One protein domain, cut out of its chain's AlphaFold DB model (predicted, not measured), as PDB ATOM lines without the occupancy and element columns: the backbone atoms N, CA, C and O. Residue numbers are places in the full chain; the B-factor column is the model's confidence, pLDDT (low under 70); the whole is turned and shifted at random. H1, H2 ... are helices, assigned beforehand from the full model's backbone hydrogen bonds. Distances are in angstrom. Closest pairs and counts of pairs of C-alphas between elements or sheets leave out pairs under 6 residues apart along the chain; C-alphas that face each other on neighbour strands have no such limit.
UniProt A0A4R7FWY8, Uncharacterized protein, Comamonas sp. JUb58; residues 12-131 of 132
ATOM      1  N   VAL A  12      10.380  10.075 -22.394       93.00
ATOM      2  CA  VAL A  12      10.745   9.744 -23.786       93.00
ATOM      3  C   VAL A  12      10.026  10.613 -24.831       93.00
ATOM      4  O   VAL A  12      10.711  11.135 -25.706       93.00
ATOM      5  N   PRO A  13       8.697  10.859 -24.773       93.50
ATOM      6  CA  PRO A  13       8.037  11.715 -25.763       93.50
ATOM      7  C   PRO A  13       8.520  13.172 -25.742       93.50
ATOM      8  O   PRO A  13       8.608  13.800 -26.794       93.50
ATOM      9  N   ALA A  14       8.838  13.707 -24.559       93.56
ATOM     10  CA  ALA A  14       9.358  15.065 -24.417       93.56
ATOM     11  C   ALA A  14      10.791  15.157 -24.958       93.56
ATOM     12  O   ALA A  14      11.093  16.046 -25.749       93.56
ATOM     13  N   ILE A  15      11.638  14.185 -24.614       95.62
ATOM     14  CA  ILE A  15      13.000  14.061 -25.148       95.62
ATOM     15  C   ILE A  15      12.971  13.926 -26.678       95.62
ATOM     16  O   ILE A  15      13.737  14.584 -27.380       95.62
ATOM     17  N   ALA A  16      12.039  13.133 -27.216       94.69
ATOM     18  CA  ALA A  16      11.871  12.959 -28.653       94.69
ATOM     19  C   ALA A  16      11.502  14.274 -29.362       94.69
ATOM     20  O   ALA A  16      12.034  14.573 -30.432       94.69
ATOM     21  N   ALA A  17      10.622  15.077 -28.757       94.94
ATOM     22  CA  ALA A  17      10.271  16.396 -29.275       94.94
ATOM     23  C   ALA A  17      11.481  17.343 -29.286       94.94
ATOM     24  O   ALA A  17      11.701  18.028 -30.282       94.94
ATOM     25  N   ILE A  18      12.305  17.326 -28.230       95.25
ATOM     26  CA  ILE A  18      13.560  18.093 -28.187       95.25
ATOM     27  C   ILE A  18      14.501  17.648 -29.313       95.25
ATOM     28  O   ILE A  18      15.021  18.492 -30.035       95.25
ATOM     29  N   GLY A  19      14.679  16.343 -29.528       94.62
ATOM     30  CA  GLY A  19      15.519  15.852 -30.624       94.62
ATOM     31  C   GLY A  19      15.029  16.299 -32.004       94.62
ATOM     32  O   GLY A  19      15.837  16.699 -32.838       94.62
ATOM     33  N   GLN A  20      13.713  16.322 -32.246       94.62
ATOM     34  CA  GLN A  20      13.177  16.872 -33.498       94.62
ATOM     35  C   GLN A  20      13.462  18.370 -33.660       94.62
ATOM     36  O   GLN A  20      13.777  18.799 -34.767       94.62
ATOM     37  N   LEU A  21      13.398  19.150 -32.577       94.38
ATOM     38  CA  LEU A  21      13.786  20.565 -32.601       94.38
ATOM     39  C   LEU A  21      15.280  20.729 -32.907       94.38
ATOM     40  O   LEU A  21      15.651  21.557 -33.730       94.38
ATOM     41  N   LEU A  22      16.138  19.908 -32.296       94.38
ATOM     42  CA  LEU A  22      17.585  19.925 -32.531       94.38
ATOM     43  C   LEU A  22      17.973  19.491 -33.955       94.38
ATOM     44  O   LEU A  22      19.015  19.911 -34.459       94.38
ATOM     45  N   ALA A  23      17.142  18.682 -34.618       93.25
ATOM     46  CA  ALA A  23      17.317  18.321 -36.024       93.25
ATOM     47  C   ALA A  23      17.053  19.502 -36.980       93.25
ATOM     48  O   ALA A  23      17.563  19.509 -38.107       93.25
ATOM     49  N   ASP A  24      16.268  20.500 -36.555       92.00
ATOM     50  CA  ASP A  24      15.978  21.682 -37.360       92.00
ATOM     51  C   ASP A  24      17.157  22.665 -37.352       92.00
ATOM     52  O   ASP A  24      17.409  23.418 -36.410       92.00
ATOM     53  N   ARG A  25      17.882  22.699 -38.471       78.94
ATOM     54  CA  ARG A  25      19.044  23.578 -38.657       78.94
ATOM     55  C   ARG A  25      18.684  25.058 -38.780       78.94
ATOM     56  O   ARG A  25      19.595  25.885 -38.796       78.94
ATOM     57  N   GLN A  26      17.401  25.394 -38.910       88.25
ATOM     58  CA  GLN A  26      16.931  26.777 -38.940       88.25
ATOM     59  C   GLN A  26      16.734  27.357 -37.536       88.25
ATOM     60  O   GLN A  26      16.603  28.575 -37.408       88.25
ATOM     61  N   LEU A  27      16.765  26.517 -36.496       88.75
ATOM     62  CA  LEU A  27      16.596  26.953 -35.118       88.75
ATOM     63  C   LEU A  27      17.752  27.893 -34.695       88.75
ATOM     64  O   LEU A  27      18.935  27.577 -34.937       88.75
ATOM     65  N   PRO A  28      17.450  29.040 -34.057       91.94
ATOM     66  CA  PRO A  28      18.460  29.927 -33.490       91.94
ATOM     67  C   PRO A  28      19.441  29.190 -32.567       91.94
ATOM     68  O   PRO A  28      19.110  28.185 -31.939       91.94
ATOM     69  N   ALA A  29      20.695  29.651 -32.523       88.75
ATOM     70  CA  ALA A  29      21.751  28.967 -31.771       88.75
ATOM     71  C   ALA A  29      21.491  28.965 -30.254       88.75
ATOM     72  O   ALA A  29      21.809  27.993 -29.578       88.75
ATOM     73  N   ASP A  30      20.883  30.028 -29.735       91.88
ATOM     74  CA  ASP A  30      20.447  30.160 -28.347       91.88
ATOM     75  C   ASP A  30      19.307  29.195 -28.004       91.88
ATOM     76  O   ASP A  30      19.364  28.537 -26.968       91.88
ATOM     77  N   GLU A  31      18.325  29.032 -28.891       93.12
ATOM     78  CA  GLU A  31      17.258  28.040 -28.715       93.12
ATOM     79  C   GLU A  31      17.800  26.604 -28.776       93.12
ATOM     80  O   GLU A  31      17.403  25.755 -27.976       93.12
ATOM     81  N   ARG A  32      18.768  26.327 -29.665       92.19
ATOM     82  CA  ARG A  32      19.448  25.018 -29.710       92.19
ATOM     83  C   ARG A  32      20.228  24.744 -28.434       92.19
ATOM     84  O   ARG A  32      20.157  23.634 -27.912       92.19
ATOM     85  N   GLN A  33      20.937  25.743 -27.916       93.69
ATOM     86  CA  GLN A  33      21.661  25.599 -26.659       93.69
ATOM     87  C   GLN A  33      20.700  25.341 -25.495       93.69
ATOM     88  O   GLN A  33      20.939  24.429 -24.715       93.69
ATOM     89  N   GLN A  34      19.578  26.061 -25.411       93.56
ATOM     90  CA  GLN A  34      18.561  25.819 -24.381       93.56
ATOM     91  C   GLN A  34      17.972  24.405 -24.468       93.56
ATOM     92  O   GLN A  34      17.793  23.744 -23.448       93.56
ATOM     93  N   ALA A  35      17.699  23.917 -25.679       93.56
ATOM     94  CA  ALA A  35      17.235  22.553 -25.905       93.56
ATOM     95  C   ALA A  35      18.261  21.501 -25.440       93.56
ATOM     96  O   ALA A  35      17.881  20.519 -24.803       93.56
ATOM     97  N   LEU A  36      19.555  21.718 -25.700       94.69
ATOM     98  CA  LEU A  36      20.630  20.874 -25.168       94.69
ATOM     99  C   LEU A  36      20.721  20.951 -23.642       94.69
ATOM    100  O   LEU A  36      20.830  19.917 -22.987       94.69
ATOM    101  N   ASP A  37      20.641  22.151 -23.069       93.75
ATOM    102  CA  ASP A  37      20.722  22.358 -21.623       93.75
ATOM    103  C   ASP A  37      19.601  21.608 -20.893       93.75
ATOM    104  O   ASP A  37      19.850  21.033 -19.838       93.75
ATOM    105  N   LEU A  38      18.395  21.539 -21.467       92.56
ATOM    106  CA  LEU A  38      17.293  20.737 -20.922       92.56
ATOM    107  C   LEU A  38      17.612  19.235 -20.902       92.56
ATOM    108  O   LEU A  38      17.280  18.557 -19.934       92.56
ATOM    109  N   LEU A  39      18.277  18.709 -21.936       92.56
ATOM    110  CA  LEU A  39      18.704  17.304 -21.962       92.56
ATOM    111  C   LEU A  39      19.815  17.032 -20.939       92.56
ATOM    112  O   LEU A  39      19.826  15.974 -20.313       92.56
ATOM    113  N   VAL A  40      20.736  17.984 -20.757       91.88
ATOM    114  CA  VAL A  40      21.869  17.855 -19.832       91.88
ATOM    115  C   VAL A  40      21.447  18.047 -18.375       91.88
ATOM    116  O   VAL A  40      21.962  17.352 -17.511       91.88
ATOM    117  N   GLN A  41      20.530  18.958 -18.053       88.12
ATOM    118  CA  GLN A  41      20.148  19.226 -16.657       88.12
ATOM    119  C   GLN A  41      19.556  17.993 -15.965       88.12
ATOM    120  O   GLN A  41      19.916  17.702 -14.826       88.12
ATOM    121  N   ASP A  42      18.732  17.230 -16.680       80.06
ATOM    122  CA  ASP A  42      18.001  16.094 -16.117       80.06
ATOM    123  C   ASP A  42      18.698  14.740 -16.338       80.06
ATOM    124  O   ASP A  42      18.162  13.702 -15.946       80.06
ATOM    125  N   HIS A  43      19.891  14.723 -16.951       81.88
ATOM    126  CA  HIS A  43      20.531  13.497 -17.452       81.88
ATOM    127  C   HIS A  43      20.848  12.453 -16.367       81.88
ATOM    128  O   HIS A  43      20.954  11.267 -16.678       81.88
ATOM    129  N   ALA A  44      21.033  12.890 -15.117       81.00
ATOM    130  CA  ALA A  44      21.389  12.030 -13.991       81.00
ATOM    131  C   ALA A  44      20.218  11.166 -13.493       81.00
ATOM    132  O   ALA A  44      20.446  10.103 -12.919       81.00
ATOM    133  N   ASP A  45      18.983  11.616 -13.734       85.56
ATOM    134  CA  ASP A  45      17.752  10.967 -13.269       85.56
ATOM    135  C   ASP A  45      17.064  10.138 -14.365       85.56
ATOM    136  O   ASP A  45      15.961   9.625 -14.154       85.56
ATOM    137  N   LEU A  46      17.674  10.048 -15.549       86.12
ATOM    138  CA  LEU A  46      17.130   9.284 -16.665       86.12
ATOM    139  C   LEU A  46      17.381   7.794 -16.449       86.12
ATOM    140  O   LEU A  46      18.488   7.376 -16.102       86.12
ATOM    141  N   ASP A  47      16.360   6.982 -16.712       89.06
ATOM    142  CA  ASP A  47      16.577   5.547 -16.855       89.06
ATOM    143  C   ASP A  47      17.318   5.202 -18.155       89.06
ATOM    144  O   ASP A  47      17.704   6.076 -18.933       89.06
ATOM    145  N   GLU A  48      17.574   3.916 -18.385       88.69
ATOM    146  CA  GLU A  48      18.294   3.451 -19.571       88.69
ATOM    147  C   GLU A  48      17.604   3.886 -20.876       88.69
ATOM    148  O   GLU A  48      18.254   4.419 -21.777       88.69
ATOM    149  N   VAL A  49      16.281   3.720 -20.966       91.44
ATOM    150  CA  VAL A  49      15.502   4.054 -22.168       91.44
ATOM    151  C   VAL A  49      15.485   5.564 -22.391       91.44
ATOM    152  O   VAL A  49      15.632   6.041 -23.517       91.44
ATOM    153  N   GLU A  50      15.332   6.334 -21.319       93.00
ATOM    154  CA  GLU A  50      15.373   7.792 -21.357       93.00
ATOM    155  C   GLU A  50      16.773   8.311 -21.717       93.00
ATOM    156  O   GLU A  50      16.889   9.247 -22.509       93.00
ATOM    157  N   SER A  51      17.835   7.665 -21.231       93.81
ATOM    158  CA  SER A  51      19.227   7.983 -21.574       93.81
ATOM    159  C   SER A  51      19.522   7.707 -23.050       93.81
ATOM    160  O   SER A  51      20.132   8.536 -23.724       93.81
ATOM    161  N   GLN A  52      19.029   6.591 -23.598       93.38
ATOM    162  CA  GLN A  52      19.128   6.298 -25.032       93.38
ATOM    163  C   GLN A  52      18.347   7.311 -25.881       93.38
ATOM    164  O   GLN A  52      18.831   7.751 -26.927       93.38
ATOM    165  N   ALA A  53      17.160   7.729 -25.431       94.81
ATOM    166  CA  ALA A  53      16.394   8.774 -26.106       94.81
ATOM    167  C   ALA A  53      17.129  10.125 -26.084       94.81
ATOM    168  O   ALA A  53      17.151  10.827 -27.096       94.81
ATOM    169  N   ALA A  54      17.757  10.482 -24.959       96.12
ATOM    170  CA  ALA A  54      18.525  11.717 -24.825       96.12
ATOM    171  C   ALA A  54      19.773  11.694 -25.715       96.12
ATOM    172  O   ALA A  54      20.048  12.666 -26.419       96.12
ATOM    173  N   LEU A  55      20.473  10.559 -25.766       96.50
ATOM    174  CA  LEU A  55      21.566  10.327 -26.703       96.50
ATOM    175  C   LEU A  55      21.104  10.528 -28.153       96.50
ATOM    176  O   LEU A  55      21.718  11.303 -28.881       96.50
ATOM    177  N   TRP A  56      20.005   9.886 -28.566       96.56
ATOM    178  CA  TRP A  56      19.434  10.069 -29.904       96.56
ATOM    179  C   TRP A  56      19.109  11.538 -30.207       96.56
ATOM    180  O   TRP A  56      19.349  12.001 -31.323       96.56
ATOM    181  N   ALA A  57      18.579  12.278 -29.229       96.81
ATOM    182  CA  ALA A  57      18.233  13.684 -29.396       96.81
ATOM    183  C   ALA A  57      19.480  14.554 -29.622       96.81
ATOM    184  O   ALA A  57      19.502  15.349 -30.560       96.81
ATOM    185  N   ILE A  58      20.538  14.357 -28.826       96.81
ATOM    186  CA  ILE A  58      21.814  15.077 -28.983       96.81
ATOM    187  C   ILE A  58      22.433  14.786 -30.357       96.81
ATOM    188  O   ILE A  58      22.927  15.695 -31.029       96.81
ATOM    189  N   THR A  59      22.376  13.535 -30.826       96.75
ATOM    190  CA  THR A  59      22.994  13.160 -32.105       96.75
ATOM    191  C   THR A  59      22.289  13.734 -33.338       96.75
ATOM    192  O   THR A  59      22.901  13.766 -34.413       96.75
ATOM    193  N   GLN A  60      21.064  14.266 -33.209       95.62
ATOM    194  CA  GLN A  60      20.347  14.911 -34.320       95.62
ATOM    195  C   GLN A  60      21.081  16.129 -34.889       95.62
ATOM    196  O   GLN A  60      20.959  16.426 -36.080       95.62
ATOM    197  N   MET A  61      21.898  16.798 -34.077       94.06
ATOM    198  CA  MET A  61      22.687  17.949 -34.521       94.06
ATOM    199  C   MET A  61      23.827  17.555 -35.475       94.06
ATOM    200  O   MET A  61      24.320  18.388 -36.238       94.06
ATOM    201  N   GLY A  62      24.223  16.277 -35.493       92.81
ATOM    202  CA  GLY A  62      25.386  15.807 -36.239       92.81
ATOM    203  C   GLY A  62      26.689  16.373 -35.669       92.81
ATOM    204  O   GLY A  62      26.797  16.599 -34.466       92.81
ATOM    205  N   ARG A  63      27.694  16.577 -36.529       93.69
ATOM    206  CA  ARG A  63      29.018  17.052 -36.109       93.69
ATOM    207  C   ARG A  63      28.970  18.523 -35.692       93.69
ATOM    208  O   ARG A  63      29.106  19.404 -36.539       93.69
ATOM    209  N   ASP A  64      28.794  18.753 -34.398       94.31
ATOM    210  CA  ASP A  64      28.565  20.060 -33.789       94.31
ATOM    211  C   ASP A  64      29.259  20.137 -32.418       94.31
ATOM    212  O   ASP A  64      29.249  19.179 -31.640       94.31
ATOM    213  N   GLU A  65      29.895  21.274 -32.134       93.12
ATOM    214  CA  GLU A  65      30.659  21.477 -30.900       93.12
ATOM    215  C   GLU A  65      29.756  21.495 -29.660       93.12
ATOM    216  O   GLU A  65      30.092  20.856 -28.664       93.12
ATOM    217  N   ALA A  66      28.585  22.136 -29.732       94.31
ATOM    218  CA  ALA A  66      27.647  22.200 -28.615       94.31
ATOM    219  C   ALA A  66      27.061  20.815 -28.309       94.31
ATOM    220  O   ALA A  66      26.979  20.419 -27.145       94.31
ATOM    221  N   ALA A  67      26.742  20.036 -29.347       95.88
ATOM    222  CA  ALA A  67      26.302  18.650 -29.187       95.88
ATOM    223  C   ALA A  67      27.399  17.768 -28.570       95.88
ATOM    224  O   ALA A  67      27.126  16.969 -27.672       95.88
ATOM    225  N   CYS A  68      28.651  17.942 -29.004       96.69
ATOM    226  CA  CYS A  68      29.794  17.245 -28.422       96.69
ATOM    227  C   CYS A  68      29.983  17.594 -26.938       96.69
ATOM    228  O   CYS A  68      30.136  16.698 -26.107       96.69
ATOM    229  N   SER A  69      29.910  18.877 -26.575       96.00
ATOM    230  CA  SER A  69      29.978  19.316 -25.179       96.00
ATOM    231  C   SER A  69      28.829  18.763 -24.332       96.00
ATOM    232  O   SER A  69      29.080  18.267 -23.234       96.00
ATOM    233  N   ALA A  70      27.594  18.792 -24.840       96.06
ATOM    234  CA  ALA A  70      26.422  18.261 -24.144       96.06
ATOM    235  C   ALA A  70      26.527  16.746 -23.910       96.06
ATOM    236  O   ALA A  70      26.277  16.267 -22.802       96.06
ATOM    237  N   LEU A  71      26.975  15.992 -24.920       97.00
ATOM    238  CA  LEU A  71      27.216  14.557 -24.789       97.00
ATOM    239  C   LEU A  71      28.257  14.262 -23.701       97.00
ATOM    240  O   LEU A  71      28.042  13.402 -22.848       97.00
ATOM    241  N   LEU A  72      29.380  14.986 -23.708       96.62
ATOM    242  CA  LEU A  72      30.449  14.800 -22.728       96.62
ATOM    243  C   LEU A  72      30.018  15.160 -21.302       96.62
ATOM    244  O   LEU A  72      30.477  14.517 -20.360       96.62
ATOM    245  N   ALA A  73      29.113  16.128 -21.135       95.50
ATOM    246  CA  ALA A  73      28.545  16.465 -19.831       95.50
ATOM    247  C   ALA A  73      27.730  15.309 -19.221       95.50
ATOM    248  O   ALA A  73      27.689  15.179 -18.001       95.50
ATOM    249  N   CYS A  74      27.143  14.443 -20.054       94.25
ATOM    250  CA  CYS A  74      26.351  13.294 -19.608       94.25
ATOM    251  C   CYS A  74      27.190  12.024 -19.366       94.25
ATOM    252  O   CYS A  74      26.693  11.040 -18.812       94.25
ATOM    253  N   ALA A  75      28.461  12.026 -19.787       94.19
ATOM    254  CA  ALA A  75      29.286  10.824 -19.882       94.19
ATOM    255  C   ALA A  75      29.485  10.107 -18.539       94.19
ATOM    256  O   ALA A  75      29.368   8.886 -18.492       94.19
ATOM    257  N   ASP A  76      29.752  10.841 -17.451       90.19
ATOM    258  CA  ASP A  76      30.043  10.224 -16.145       90.19
ATOM    259  C   ASP A  76      28.853   9.447 -15.575       90.19
ATOM    260  O   ASP A  76      29.035   8.429 -14.909       90.19
ATOM    261  N   THR A  77      27.630   9.910 -15.832       90.56
ATOM    262  CA  THR A  77      26.420   9.204 -15.403       90.56
ATOM    263  C   THR A  77      26.155   8.022 -16.324       90.56
ATOM    264  O   THR A  77      25.997   6.896 -15.854       90.56
ATOM    265  N   TRP A  78      26.129   8.251 -17.639       92.31
ATOM    266  CA  TRP A  78      25.707   7.226 -18.593       92.31
ATOM    267  C   TRP A  78      26.683   6.052 -18.649       92.31
ATOM    268  O   TRP A  78      26.243   4.908 -18.669       92.31
ATOM    269  N   LEU A  79      27.993   6.297 -18.574       93.75
ATOM    270  CA  LEU A  79      29.009   5.240 -18.622       93.75
ATOM    271  C   LEU A  79      29.114   4.407 -17.334       93.75
ATOM    272  O   LEU A  79      29.837   3.413 -17.312       93.75
ATOM    273  N   ARG A  80      28.363   4.734 -16.272       89.75
ATOM    274  CA  ARG A  80      28.167   3.805 -15.141       89.75
ATOM    275  C   ARG A  80      27.282   2.624 -15.521       89.75
ATOM    276  O   ARG A  80      27.381   1.578 -14.883       89.75
ATOM    277  N   ASN A  81      26.438   2.780 -16.541       85.44
ATOM    278  CA  ASN A  81      25.720   1.675 -17.151       85.44
ATOM    279  C   ASN A  81      26.540   1.121 -18.328       85.44
ATOM    280  O   ASN A  81      26.758   1.807 -19.326       85.44
ATOM    281  N   ALA A  82      26.960  -0.142 -18.231       86.81
ATOM    282  CA  ALA A  82      27.711  -0.807 -19.293       86.81
ATOM    283  C   ALA A  82      26.934  -0.863 -20.624       86.81
ATOM    284  O   ALA A  82      27.549  -0.771 -21.684       86.81
ATOM    285  N   GLU A  83      25.602  -0.935 -20.586       90.12
ATOM    286  CA  GLU A  83      24.752  -0.972 -21.787       90.12
ATOM    287  C   GLU A  83      24.796   0.343 -22.578       90.12
ATOM    288  O   GLU A  83      24.634   0.347 -23.795       90.12
ATOM    289  N   MET A  84      25.109   1.461 -21.915       94.12
ATOM    290  CA  MET A  84      25.270   2.763 -22.564       94.12
ATOM    291  C   MET A  84      26.649   2.955 -23.203       94.12
ATOM    292  O   MET A  84      26.835   3.916 -23.947       94.12
ATOM    293  N   ALA A  85      27.618   2.064 -22.971       94.75
ATOM    294  CA  ALA A  85      28.993   2.256 -23.430       94.75
ATOM    295  C   ALA A  85      29.120   2.296 -24.960       94.75
ATOM    296  O   ALA A  85      29.750   3.204 -25.510       94.75
ATOM    297  N   GLN A  86      28.505   1.336 -25.657       94.44
ATOM    298  CA  GLN A  86      28.537   1.309 -27.120       94.44
ATOM    299  C   GLN A  86      27.693   2.431 -27.747       94.44
ATOM    300  O   GLN A  86      28.240   3.145 -28.594       94.44
ATOM    301  N   PRO A  87      26.432   2.672 -27.316       95.62
ATOM    302  CA  PRO A  87      25.652   3.812 -27.798       95.62
ATOM    303  C   PRO A  87      26.370   5.149 -27.587       95.62
ATOM    304  O   PRO A  87      26.419   5.984 -28.489       95.62
ATOM    305  N   PHE A  88      26.994   5.351 -26.423       96.81
ATOM    306  CA  PHE A  88      27.759   6.563 -26.149       96.81
ATOM    307  C   PHE A  88      28.924   6.732 -27.132       96.81
ATOM    308  O   PHE A  88      29.110   7.818 -27.680       96.81
ATOM    309  N   LEU A  89      29.694   5.667 -27.387       96.94
ATOM    310  CA  LEU A  89      30.818   5.713 -28.325       96.94
ATOM    311  C   LEU A  89      30.357   6.028 -29.761       96.94
ATOM    312  O   LEU A  89      31.034   6.767 -30.479       96.94
ATOM    313  N   GLU A  90      29.197   5.510 -30.171       96.00
ATOM    314  CA  GLU A  90      28.551   5.836 -31.452       96.00
ATOM    315  C   GLU A  90      28.141   7.296 -31.539       96.00
ATOM    316  O   GLU A  90      28.507   7.986 -32.495       96.00
ATOM    317  N   GLY A  91      27.432   7.780 -30.520       96.50
ATOM    318  CA  GLY A  91      27.031   9.175 -30.452       96.50
ATOM    319  C   GLY A  91      28.240  10.100 -30.479       96.50
ATOM    320  O   GLY A  91      28.244  11.068 -31.236       96.50
ATOM    321  N   TYR A  92      29.308   9.753 -29.756       97.62
ATOM    322  CA  TYR A  92      30.561  10.503 -29.764       97.62
ATOM    323  C   TYR A  92      31.158  10.578 -31.173       97.62
ATOM    324  O   TYR A  92      31.486  11.668 -31.644       97.62
ATOM    325  N   ALA A  93      31.247   9.452 -31.888       96.75
ATOM    326  CA  ALA A  93      31.732   9.439 -33.268       96.75
ATOM    327  C   ALA A  93      30.898  10.337 -34.193       96.75
ATOM    328  O   ALA A  93      31.447  10.980 -35.089       96.75
ATOM    329  N   GLN A  94      29.585  10.396 -33.969       96.38
ATOM    330  CA  GLN A  94      28.660  11.191 -34.768       96.38
ATOM    331  C   GLN A  94      28.791  12.698 -34.508       96.38
ATOM    332  O   GLN A  94      28.793  13.471 -35.471       96.38
ATOM    333  N   VAL A  95      28.913  13.121 -33.244       96.38
ATOM    334  CA  VAL A  95      28.890  14.553 -32.886       96.38
ATOM    335  C   VAL A  95      30.278  15.167 -32.702       96.38
ATOM    336  O   VAL A  95      30.514  16.294 -33.128       96.38
ATOM    337  N   CYS A  96      31.233  14.415 -32.157       96.12
ATOM    338  CA  CYS A  96      32.613  14.859 -31.945       96.12
ATOM    339  C   CYS A  96      33.556  14.397 -33.075       96.12
ATOM    340  O   CYS A  96      34.578  15.031 -33.359       96.12
ATOM    341  N   GLY A  97      33.217  13.302 -33.763       95.00
ATOM    342  CA  GLY A  97      34.097  12.635 -34.722       95.00
ATOM    343  C   GLY A  97      35.000  11.582 -34.068       95.00
ATOM    344  O   GLY A  97      34.823  11.198 -32.918       95.00
ATOM    345  N   HIS A  98      36.009  11.119 -34.809       94.69
ATOM    346  CA  HIS A  98      36.926  10.061 -34.355       94.69
ATOM    347  C   HIS A  98      38.156  10.589 -33.599       94.69
ATOM    348  O   HIS A  98      39.053   9.823 -33.258       94.69
ATOM    349  N   SER A  99      38.230  11.896 -33.341       94.31
ATOM    350  CA  SER A  99      39.319  12.471 -32.552       94.31
ATOM    351  C   SER A  99      38.901  12.588 -31.092       94.31
ATOM    352  O   SER A  99      37.825  13.105 -30.800       94.31
ATOM    353  N   ILE A 100      39.738  12.111 -30.174       94.19
ATOM    354  CA  ILE A 100      39.555  12.240 -28.728       94.19
ATOM    355  C   ILE A 100      40.007  13.645 -28.338       94.19
ATOM    356  O   ILE A 100      41.209  13.906 -28.220       94.19
ATOM    357  N   VAL A 101      39.044  14.548 -28.162       92.56
ATOM    358  CA  VAL A 101      39.310  15.898 -27.653       92.56
ATOM    359  C   VAL A 101      39.738  15.825 -26.182       92.56
ATOM    360  O   VAL A 101      39.336  14.892 -25.482       92.56
ATOM    361  N   PRO A 102      40.515  16.793 -25.657       93.06
ATOM    362  CA  PRO A 102      40.982  16.750 -24.268       93.06
ATOM    363  C   PRO A 102      39.854  16.569 -23.240       93.06
ATOM    364  O   PRO A 102      40.002  15.804 -22.291       93.06
ATOM    365  N   ALA A 103      38.700  17.203 -23.475       93.25
ATOM    366  CA  ALA A 103      37.517  17.078 -22.625       93.25
ATOM    367  C   ALA A 103      36.924  15.655 -22.593       93.25
ATOM    368  O   ALA A 103      36.275  15.287 -21.620       93.25
ATOM    369  N   ALA A 104      37.171  14.834 -23.619       95.69
ATOM    370  CA  ALA A 104      36.687  13.458 -23.705       95.69
ATOM    371  C   ALA A 104      37.589  12.452 -22.970       95.69
ATOM    372  O   ALA A 104      37.214  11.290 -22.820       95.69
ATOM    373  N   ALA A 105      38.772  12.864 -22.500       94.19
ATOM    374  CA  ALA A 105      39.734  11.955 -21.877       94.19
ATOM    375  C   ALA A 105      39.162  11.149 -20.687       94.19
ATOM    376  O   ALA A 105      39.410   9.941 -20.649       94.19
ATOM    377  N   PRO A 106      38.369  11.731 -19.760       95.25
ATOM    378  CA  PRO A 106      37.739  10.963 -18.682       95.25
ATOM    379  C   PRO A 106      36.756   9.903 -19.197       95.25
ATOM    380  O   PRO A 106      36.813   8.757 -18.757       95.25
ATOM    381  N   ALA A 107      35.915  10.254 -20.176       96.44
ATOM    382  CA  ALA A 107      34.956   9.327 -20.777       96.44
ATOM    383  C   ALA A 107      35.671   8.154 -21.467       96.44
ATOM    384  O   ALA A 107      35.333   6.992 -21.255       96.44
ATOM    385  N   PHE A 108      36.736   8.434 -22.225       96.62
ATOM    386  CA  PHE A 108      37.534   7.391 -22.872       96.62
ATOM    387  C   PHE A 108      38.300   6.509 -21.878       96.62
ATOM    388  O   PHE A 108      38.499   5.328 -22.157       96.62
ATOM    389  N   ALA A 109      38.699   7.033 -20.716       95.31
ATOM    390  CA  ALA A 109      39.282   6.213 -19.657       95.31
ATOM    391  C   ALA A 109      38.255   5.229 -19.065       95.31
ATOM    392  O   ALA A 109      38.584   4.061 -18.863       95.31
ATOM    393  N   GLN A 110      37.009   5.664 -18.846       95.94
ATOM    394  CA  GLN A 110      35.926   4.781 -18.391       95.94
ATOM    395  C   GLN A 110      35.575   3.725 -19.451       95.94
ATOM    396  O   GLN A 110      35.504   2.537 -19.141       95.94
ATOM    397  N   LEU A 111      35.464   4.114 -20.726       96.50
ATOM    398  CA  LEU A 111      35.227   3.172 -21.827       96.50
ATOM    399  C   LEU A 111      36.331   2.110 -21.938       96.50
ATOM    400  O   LEU A 111      36.038   0.945 -22.189       96.50
ATOM    401  N   GLN A 112      37.597   2.474 -21.697       95.06
ATOM    402  CA  GLN A 112      38.702   1.509 -21.645       95.06
ATOM    403  C   GLN A 112      38.560   0.498 -20.502       95.06
ATOM    404  O   GLN A 112      38.966  -0.652 -20.659       95.06
ATOM    405  N   GLN A 113      38.003   0.898 -19.357       95.12
ATOM    406  CA  GLN A 113      37.728  -0.025 -18.254       95.12
ATOM    407  C   GLN A 113      36.589  -0.986 -18.609       95.12
ATOM    408  O   GLN A 113      36.719  -2.190 -18.398       95.12
ATOM    409  N   LEU A 114      35.507  -0.476 -19.204       94.56
ATOM    410  CA  LEU A 114      34.368  -1.289 -19.643       94.56
ATOM    411  C   LEU A 114      34.770  -2.290 -20.737       94.56
ATOM    412  O   LEU A 114      34.384  -3.456 -20.684       94.56
ATOM    413  N   ALA A 115      35.640  -1.880 -21.662       94.75
ATOM    414  CA  ALA A 115      36.152  -2.714 -22.748       94.75
ATOM    415  C   ALA A 115      36.938  -3.952 -22.278       94.75
ATOM    416  O   ALA A 115      37.123  -4.890 -23.047       94.75
ATOM    417  N   GLN A 116      37.379  -4.008 -21.017       94.06
ATOM    418  CA  GLN A 116      38.003  -5.219 -20.463       94.06
ATOM    419  C   GLN A 116      37.028  -6.405 -20.415       94.06
ATOM    420  O   GLN A 116      37.464  -7.555 -20.394       94.06
ATOM    421  N   HIS A 117      35.723  -6.120 -20.416       92.00
ATOM    422  CA  HIS A 117      34.650  -7.105 -20.319       92.00
ATOM    423  C   HIS A 117      33.717  -7.102 -21.543       92.00
ATOM    424  O   HIS A 117      32.830  -7.946 -21.623       92.00
ATOM    425  N   ASP A 118      33.932  -6.197 -22.503       92.56
ATOM    426  CA  ASP A 118      33.169  -6.082 -23.749       92.56
ATOM    427  C   ASP A 118      34.132  -6.103 -24.947       92.56
ATOM    428  O   ASP A 118      34.845  -5.133 -25.229       92.56
ATOM    429  N   THR A 119      34.152  -7.226 -25.669       91.38
ATOM    430  CA  THR A 119      35.044  -7.428 -26.816       91.38
ATOM    431  C   THR A 119      34.699  -6.553 -28.014       91.38
ATOM    432  O   THR A 119      35.588  -6.219 -28.797       91.38
ATOM    433  N   GLU A 120      33.430  -6.186 -28.180       93.19
ATOM    434  CA  GLU A 120      33.003  -5.315 -29.270       93.19
ATOM    435  C   GLU A 120      33.436  -3.877 -28.990       93.19
ATOM    436  O   GLU A 120      34.057  -3.238 -29.844       93.19
ATOM    437  N   LEU A 121      33.236  -3.400 -27.760       94.19
ATOM    438  CA  LEU A 121      33.744  -2.098 -27.336       94.19
ATOM    439  C   LEU A 121      35.276  -2.026 -27.454       94.19
ATOM    440  O   LEU A 121      35.816  -1.056 -27.996       94.19
ATOM    441  N   ALA A 122      35.980  -3.078 -27.024       94.50
ATOM    442  CA  ALA A 122      37.434  -3.181 -27.143       94.50
ATOM    443  C   ALA A 122      37.927  -3.106 -28.594       94.50
ATOM    444  O   ALA A 122      38.958  -2.485 -28.858       94.50
ATOM    445  N   ALA A 123      37.197  -3.702 -29.539       94.25
ATOM    446  CA  ALA A 123      37.545  -3.666 -30.957       94.25
ATOM    447  C   ALA A 123      37.341  -2.276 -31.587       94.25
ATOM    448  O   ALA A 123      38.030  -1.924 -32.545       94.25
ATOM    449  N   ARG A 124      36.416  -1.473 -31.048       94.19
ATOM    450  CA  ARG A 124      36.051  -0.157 -31.594       94.19
ATOM    451  C   ARG A 124      36.921   0.980 -31.078       94.19
ATOM    452  O   ARG A 124      37.242   1.882 -31.850       94.19
ATOM    453  N   LEU A 125      37.338   0.949 -29.812       93.94
ATOM    454  CA  LEU A 125      38.150   2.016 -29.206       93.94
ATOM    455  C   LEU A 125      39.421   2.401 -29.998       93.94
ATOM    456  O   LEU A 125      39.693   3.598 -30.096       93.94
ATOM    457  N   PRO A 126      40.173   1.469 -30.623       94.31
ATOM    458  CA  PRO A 126      41.349   1.805 -31.432       94.31
ATOM    459  C   PRO A 126      41.068   2.668 -32.670       94.31
ATOM    460  O   PRO A 126      42.002   3.222 -33.245       94.31
ATOM    461  N   THR A 127      39.806   2.789 -33.098       94.88
ATOM    462  CA  THR A 127      39.421   3.658 -34.224       94.88
ATOM    463  C   THR A 127      39.451   5.149 -33.867       94.88
ATOM    464  O   THR A 127      39.401   5.990 -34.765       94.88
ATOM    465  N   PHE A 128      39.580   5.486 -32.577       94.94
ATOM    466  CA  PHE A 128      39.641   6.859 -32.086       94.94
ATOM    467  C   PHE A 128      41.079   7.289 -31.807       94.94
ATOM    468  O   PHE A 128      41.837   6.605 -31.117       94.94
ATOM    469  N   THR A 129      41.461   8.460 -32.312       92.81
ATOM    470  CA  THR A 129      42.826   8.985 -32.201       92.81
ATOM    471  C   THR A 129      42.876  10.184 -31.271       92.81
ATOM    472  O   THR A 129      42.023  11.065 -31.321       92.81
ATOM    473  N   LYS A 130      43.891  10.255 -30.405       85.06
ATOM    474  CA  LYS A 130      44.097  11.441 -29.562       85.06
ATOM    475  C   LYS A 130      44.341  12.665 -30.445       85.06
ATOM    476  O   LYS A 130      45.169  12.592 -31.352       85.06
ATOM    477  N   ALA A 131      43.622  13.756 -30.183       78.75
ATOM    478  CA  ALA A 131      43.935  15.041 -30.794       78.75
ATOM    479  C   ALA A 131      45.374  15.430 -30.408       78.75
ATOM    480  O   ALA A 131      45.739  15.343 -29.233       78.75
TER     481      ALA A 131
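What this domain is: This is residues 12 to 131 of the 132 residues of an uncharacterized protein of Comamonas sp. JUb58 (UniProt A0A4R7FWY8). Seven helices run back and forth in a two-layer slab: H1, H3, H5 and H7 stand in one row, and H2, H4 and H6 form a second row packed on it. H7, at one end of the slab, is more loosely attached. The printed part has 120 residues with seven named helices, H1 to H7 in chain order, and no named strand; the class is all helix. It is compact, with a radius of gyration of the C-alphas of 13.8 A and spans of 40 by 30 by 18 A.

Where its parts are: H1, residues 12 to 23, begins at C-alpha 12 (10.745, 9.744, -23.786). H2 is residues 29 to 41, H3 48 to 59, H4 65 to 78 (19.5 A), H5 82 to 95 (20.5 A) and H6 102 to 114 (19.8 A). H7, residues 119 to 127, ends at C-alpha 127 (39.421, 3.658, -34.224).

How they stand to each other: H1 to H6 form an up and down bundle, each helix running against the one before. H1 touches H3, the same way at a shallow tilt of 10 degrees; their closest C-alphas, Gly 19 and Ala 57, are 3.7 A apart. H2 touches H4 (Val 40 and Ala 70, closest C-alphas, 6.3 A). H3 touches H5 (Thr 59 and Gly 91, closest C-alphas, 5.9 A). H6 touches H7 with residues 111 to 114 alone (Gln 112 and Ala 122, closest C-alphas, 7.3 A). Every O i to N i+4 pair is within hydrogen-bond range in H1, H2 and H3, but 8 of 10 in H4 and H5, 7 of 9 in H6 and 3 of 5 in H7.

The domain as a whole: The farthest C-alphas, Gln 26 and Gln 116, are 42.5 A apart. The printed part has no cut and no long link. No printed residue is under 70 in pLDDT.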